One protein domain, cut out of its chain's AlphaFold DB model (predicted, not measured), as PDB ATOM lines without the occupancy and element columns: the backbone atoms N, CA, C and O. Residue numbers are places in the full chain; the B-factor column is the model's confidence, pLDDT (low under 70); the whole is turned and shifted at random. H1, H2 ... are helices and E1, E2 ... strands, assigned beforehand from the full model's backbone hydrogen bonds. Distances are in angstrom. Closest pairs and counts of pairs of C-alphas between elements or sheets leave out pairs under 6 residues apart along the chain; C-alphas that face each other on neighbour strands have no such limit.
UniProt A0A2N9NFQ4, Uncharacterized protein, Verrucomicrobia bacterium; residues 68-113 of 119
ATOM      1  N   GLY A  68      28.975   9.707 -33.226       89.81
ATOM      2  CA  GLY A  68      29.687   8.421 -33.128       89.81
ATOM      3  C   GLY A  68      29.800   7.846 -31.714       89.81
ATOM      4  O   GLY A  68      30.301   6.737 -31.549       89.81
ATOM      5  N   ILE A  69      29.331   8.566 -30.692       94.62
ATOM      6  CA  ILE A  69      29.429   8.166 -29.283       94.62
ATOM      7  C   ILE A  69      28.136   8.498 -28.530       94.62
ATOM      8  O   ILE A  69      27.360   9.359 -28.942       94.62
ATOM      9  N   TYR A  70      27.891   7.809 -27.418       96.50
ATOM     10  CA  TYR A  70      26.729   8.068 -26.569       96.50
ATOM     11  C   TYR A  70      27.049   9.029 -25.427       96.50
ATOM     12  O   TYR A  70      28.168   9.072 -24.914       96.50
ATOM     13  N   TRP A  71      26.030   9.754 -24.985       95.94
ATOM     14  CA  TRP A  71      26.062  10.638 -23.828       95.94
ATOM     15  C   TRP A  71      24.805  10.433 -22.992       95.94
ATOM     16  O   TRP A  71      23.718  10.228 -23.532       95.94
ATOM     17  N   LEU A  72      24.942  10.528 -21.675       95.06
ATOM     18  CA  LEU A  72      23.824  10.470 -20.745       95.06
ATOM     19  C   LEU A  72      23.366  11.890 -20.420       95.06
ATOM     20  O   LEU A  72      24.160  12.703 -19.949       95.06
ATOM     21  N   ARG A  73      22.087  12.198 -20.639       95.06
ATOM     22  CA  ARG A  73      21.493  13.475 -20.228       95.06
ATOM     23  C   ARG A  73      21.339  13.491 -18.708       95.06
ATOM     24  O   ARG A  73      20.548  12.733 -18.158       95.06
ATOM     25  N   LYS A  74      22.107  14.339 -18.031       91.62
ATOM     26  CA  LYS A  74      22.153  14.408 -16.567       91.62
ATOM     27  C   LYS A  74      22.602  15.793 -16.153       91.62
ATOM     28  O   LYS A  74      23.555  16.298 -16.730       91.62
ATOM     29  N   VAL A  75      21.948  16.393 -15.164       90.69
ATOM     30  CA  VAL A  75      22.380  17.689 -14.630       90.69
ATOM     31  C   VAL A  75      23.769  17.531 -14.015       90.69
ATOM     32  O   VAL A  75      23.981  16.657 -13.174       90.69
ATOM     33  N   THR A  76      24.715  18.345 -14.467       88.62
ATOM     34  CA  THR A  76      26.107  18.345 -14.003       88.62
ATOM     35  C   THR A  76      26.450  19.703 -13.404       88.62
ATOM     36  O   THR A  76      25.925  20.730 -13.832       88.62
ATOM     37  N   GLU A  77      27.351  19.721 -12.421       91.19
ATOM     38  CA  GLU A  77      27.781  20.956 -11.743       91.19
ATOM     39  C   GLU A  77      28.473  21.942 -12.695       91.19
ATOM     40  O   GLU A  77      28.371  23.153 -12.525       91.19
ATOM     41  N   ASP A  78      29.127  21.427 -13.741       90.44
ATOM     42  CA  ASP A  78      29.791  22.220 -14.780       90.44
ATOM     43  C   ASP A  78      28.823  22.839 -15.810       90.44
ATOM     44  O   ASP A  78      29.259  23.497 -16.756       90.44
ATOM     45  N   GLY A  79      27.512  22.616 -15.661       91.44
ATOM     46  CA  GLY A  79      26.473  23.154 -16.539       91.44
ATOM     47  C   GLY A  79      26.386  22.494 -17.919       91.44
ATOM     48  O   GLY A  79      25.531  22.872 -18.720       91.44
ATOM     49  N   THR A  80      27.221  21.492 -18.220       90.62
ATOM     50  CA  THR A  80      27.181  20.796 -19.518       90.62
ATOM     51  C   THR A  80      25.938  19.923 -19.686       90.62
ATOM     52  O   THR A  80      25.557  19.611 -20.816       90.62
ATOM     53  N   ASN A  81      25.284  19.557 -18.577       93.06
ATOM     54  CA  ASN A  81      24.080  18.729 -18.514       93.06
ATOM     55  C   ASN A  81      24.208  17.391 -19.266       93.06
ATOM     56  O   ASN A  81      23.221  16.835 -19.770       93.06
ATOM     57  N   ARG A  82      25.436  16.866 -19.347       93.69
ATOM     58  CA  ARG A  82      25.736  15.581 -19.972       93.69
ATOM     59  C   ARG A  82      26.873  14.866 -19.259       93.69
ATOM     60  O   ARG A  82      27.890  15.455 -18.913       93.69
ATOM     61  N   GLU A  83      26.729  13.561 -19.122       93.12
ATOM     62  CA  GLU A  83      27.756  12.667 -18.608       93.12
ATOM     63  C   GLU A  83      28.226  11.733 -19.729       93.12
ATOM     64  O   GLU A  83      27.430  11.297 -20.560       93.12
ATOM     65  N   GLY A  84      29.527  11.442 -19.795       92.75
ATOM     66  CA  GLY A  84      30.091  10.602 -20.853       92.75
ATOM     67  C   GLY A  84      31.469  11.063 -21.348       92.75
ATOM     68  O   GLY A  84      32.158  11.814 -20.649       92.75
ATOM     69  N   PRO A  85      31.909  10.598 -22.526       95.75
ATOM     70  CA  PRO A  85      31.142   9.801 -23.485       95.75
ATOM     71  C   PRO A  85      31.150   8.297 -23.195       95.75
ATOM     72  O   PRO A  85      31.982   7.790 -22.439       95.75
ATOM     73  N   PHE A  86      30.220   7.584 -23.822       96.50
ATOM     74  CA  PHE A  86      30.020   6.145 -23.715       96.50
ATOM     75  C   PHE A  86      30.184   5.454 -25.072       96.50
ATOM     76  O   PHE A  86      29.880   6.014 -26.127       96.50
ATOM     77  N   CYS A  87      30.683   4.220 -25.035       97.19
ATOM     78  CA  CYS A  87      30.972   3.418 -26.215       97.19
ATOM     79  C   CYS A  87      29.687   3.045 -26.960       97.19
ATOM     80  O   CYS A  87      28.848   2.329 -26.407       97.19
ATOM     81  N   GLN A  88      29.591   3.437 -28.234       95.94
ATOM     82  CA  GLN A  88      28.484   3.049 -29.108       95.94
ATOM     83  C   GLN A  88      28.317   1.531 -29.181       95.94
ATOM     84  O   GLN A  88      27.249   1.006 -28.893       95.94
ATOM     85  N   VAL A  89      29.394   0.812 -29.491       96.38
ATOM     86  CA  VAL A  89      29.320  -0.631 -29.755       96.38
ATOM     87  C   VAL A  89      28.884  -1.428 -28.525       96.38
ATOM     88  O   VAL A  89      28.100  -2.364 -28.643       96.38
ATOM     89  N   CYS A  90      29.361  -1.060 -27.333       95.94
ATOM     90  CA  CYS A  90      28.963  -1.743 -26.100       95.94
ATOM     91  C   CYS A  90      27.508  -1.450 -25.722       95.94
ATOM     92  O   CYS A  90      26.819  -2.339 -25.219       95.94
ATOM     93  N   PHE A  91      27.047  -0.222 -25.962       94.62
ATOM     94  CA  PHE A  91      25.685   0.162 -25.627       94.62
ATOM     95  C   PHE A  91      24.665  -0.406 -26.621       94.62
ATOM     96  O   PHE A  91      23.647  -0.940 -26.194       94.62
ATOM     97  N   ASP A  92      24.960  -0.394 -27.920       93.62
ATOM     98  CA  ASP A  92      24.063  -0.939 -28.947       93.62
ATOM     99  C   ASP A  92      23.916  -2.457 -28.841       93.62
ATOM    100  O   ASP A  92      22.812  -2.984 -28.971       93.62
ATOM    101  N   ARG A  93      25.023  -3.166 -28.586       93.88
ATOM    102  CA  ARG A  93      25.029  -4.632 -28.533       93.88
ATOM    103  C   ARG A  93      24.487  -5.177 -27.216       93.88
ATOM    104  O   ARG A  93      23.666  -6.086 -27.228       93.88
ATOM    105  N   ASP A  94      24.961  -4.629 -26.096       91.75
ATOM    106  CA  ASP A  94      24.760  -5.231 -24.772       91.75
ATOM    107  C   ASP A  94      24.002  -4.312 -23.798       91.75
ATOM    108  O   ASP A  94      23.886  -4.654 -22.624       91.75
ATOM    109  N   ARG A  95      23.558  -3.117 -24.226       89.69
ATOM    110  CA  ARG A  95      23.014  -2.053 -23.349       89.69
ATOM    111  C   ARG A  95      23.961  -1.625 -22.222       89.69
ATOM    112  O   ARG A  95      23.543  -1.023 -21.239       89.69
ATOM    113  N   LYS A  96      25.268  -1.863 -22.384       91.50
ATOM    114  CA  LYS A  96      26.294  -1.529 -21.385       91.50
ATOM    115  C   LYS A  96      26.859  -0.124 -21.621       91.50
ATOM    116  O   LYS A  96      27.548   0.077 -22.627       91.50
ATOM    117  N   PRO A  97      26.663   0.839 -20.698       93.00
ATOM    118  CA  PRO A  97      27.182   2.200 -20.828       93.00
ATOM    119  C   PRO A  97      28.670   2.240 -20.446       93.00
ATOM    120  O   PRO A  97      29.062   2.756 -19.400       93.00
ATOM    121  N   VAL A  98      29.537   1.660 -21.278       95.94
ATOM    122  CA  VAL A  98      30.983   1.641 -21.011       95.94
ATOM    123  C   VAL A  98      31.567   3.028 -21.265       95.94
ATOM    124  O   VAL A  98      31.548   3.504 -22.401       95.94
ATOM    125  N   ARG A  99      32.095   3.672 -20.217       96.44
ATOM    126  CA  ARG A  99      32.732   4.995 -20.312       96.44
ATOM    127  C   ARG A  99      33.962   4.920 -21.218       96.44
ATOM    128  O   ARG A  99      34.853   4.097 -21.001       96.44
ATOM    129  N   LEU A 100      34.010   5.792 -22.220       96.69
ATOM    130  CA  LEU A 100      35.176   5.944 -23.078       96.69
ATOM    131  C   LEU A 100      36.278   6.711 -22.348       96.69
ATOM    132  O   LEU A 100      36.022   7.659 -21.606       96.69
ATOM    133  N   GLN A 101      37.512   6.299 -22.595       94.94
ATOM    134  CA  GLN A 101      38.720   6.901 -22.050       94.94
ATOM    135  C   GLN A 101      39.398   7.744 -23.127       94.94
ATOM    136  O   GLN A 101      39.281   7.450 -24.318       94.94
ATOM    137  N   ARG A 102      40.112   8.801 -22.734       92.56
ATOM    138  CA  ARG A 102      40.903   9.589 -23.689       92.56
ATOM    139  C   ARG A 102      42.042   8.731 -24.234       92.56
ATOM    140  O   ARG A 102      42.771   8.113 -23.464       92.56
ATOM    141  N   ALA A 103      42.192   8.692 -25.553       88.19
ATOM    142  CA  ALA A 103      43.317   8.011 -26.176       88.19
ATOM    143  C   ALA A 103      44.599   8.845 -26.013       88.19
ATOM    144  O   ALA A 103      44.598  10.053 -26.247       88.19
ATOM    145  N   HIS A 104      45.707   8.194 -25.656       82.00
ATOM    146  CA  HIS A 104      47.033   8.816 -25.588       82.00
ATOM    147  C   HIS A 104      47.698   8.853 -26.975       82.00
ATOM    148  O   HIS A 104      48.787   8.318 -27.163       82.00
ATOM    149  N   THR A 105      47.021   9.435 -27.970       81.44
ATOM    150  CA  THR A 105      47.571   9.619 -29.324       81.44
ATOM    151  C   THR A 105      47.701  11.108 -29.656       81.44
ATOM    152  O   THR A 105      46.956  11.915 -29.093       81.44
ATOM    153  N   PRO A 106      48.610  11.506 -30.569       78.94
ATOM    154  CA  PRO A 106      48.775  12.909 -30.962       78.94
ATOM    155  C   PRO A 106      47.503  13.546 -31.540       78.94
ATOM    156  O   PRO A 106      47.305  14.749 -31.408       78.94
ATOM    157  N   GLN A 107      46.634  12.748 -32.169       80.06
ATOM    158  CA  GLN A 107      45.358  13.195 -32.739       80.06
ATOM    159  C   GLN A 107      44.220  13.233 -31.700       80.06
ATOM    160  O   GLN A 107      43.130  13.726 -31.993       80.06
ATOM    161  N   GLY A 108      44.461  12.741 -30.481       86.00
ATOM    162  CA  GLY A 108      43.449  12.596 -29.441       86.00
ATOM    163  C   GLY A 108      42.467  11.458 -29.735       86.00
ATOM    164  O   GLY A 108      42.849  10.392 -30.214       86.00
ATOM    165  N   GLY A 109      41.198  11.673 -29.396       90.12
ATOM    166  CA  GLY A 109      40.126  10.693 -29.584       90.12
ATOM    167  C   GLY A 109      39.759   9.918 -28.321       90.12
ATOM    168  O   GLY A 109      40.215  10.213 -27.205       90.12
ATOM    169  N   TRP A 110      38.883   8.943 -28.508       94.81
ATOM    170  CA  TRP A 110      38.295   8.135 -27.454       94.81
ATOM    171  C   TRP A 110      38.582   6.656 -27.690       94.81
ATOM    172  O   TRP A 110      38.584   6.184 -28.822       94.81
ATOM    173  N   PHE A 111      38.802   5.898 -26.618       95.31
ATOM    174  CA  PHE A 111      38.961   4.449 -26.695       95.31
ATOM    175  C   PHE A 111      38.094   3.737 -25.656       95.31
ATOM    176  O   PHE A 111      37.876   4.226 -24.545       95.31
ATOM    177  N   CYS A 112      37.599   2.558 -26.019       96.56
ATOM    178  CA  CYS A 112      36.841   1.697 -25.124       96.56
ATOM    179  C   CYS A 112      37.738   0.599 -24.545       96.56
ATOM    180  O   CYS A 112      38.203  -0.268 -25.281       96.56
ATOM    181  N   ALA A 113      37.913   0.559 -23.225       95.06
ATOM    182  CA  ALA A 113      38.690  -0.501 -22.575       95.06
ATOM    183  C   ALA A 113      38.007  -1.885 -22.626       95.06
ATOM    184  O   ALA A 113      38.680  -2.903 -22.502       95.06
TER     185      ALA A 113
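AT A GLANCE: This is residues 68 to 113 of the 119 residues of an uncharacterized protein of Verrucomicrobia bacterium (UniProt A0A2N9NFQ4). There is little regular structure: the model is a flat, three-armed shape, with the two-stranded hairpin E1 and E2 as one arm, short helix H1 at the hairpin's open end as another, and a loop around Pro 106 as the third. Of 46 printed residues, 17 are in named elements, in the order E1, E2, H1; the sheet is antiparallel and the class mixed. The whole is only just loose, close to compact, with a radius of gyration of the C-alphas of 11.6 A and spans of 29 by 29 by 16 A.

HOW THE PARTS SIT: E1, residues 69 to 73, and E2, residues 82 to 86, are antiparallel at 151 degrees; N 72 and O 83 are within hydrogen-bond range at 2.8 A, as are N 86 and O 70 at 2.8 A. A tight link joins E2 to H1, residues 88 to 94, in which every O i to N i+4 pair is within hydrogen-bond range. The closest C-alphas of E1 and H1, Ile 69 and Gln 88, are 5.2 A apart. Residues 101 to 102 pair antiparallel with 110 to 111.

IN THESE COORDINATES: E1 begins at C-alpha 69 (29.429, 8.166, -29.283) and is 13.2 A long; E2 is 11.0 A. H1, 10.1 A, ends at C-alpha 94 (24.760, -5.231, -24.772).

THE WHOLE: The C-alphas farthest apart, Val 75 and Pro 106, are 31.4 A apart. Residues 95 to 113 hold no named element. The printed part has no cut, and no printed residue is under 70 in pLDDT.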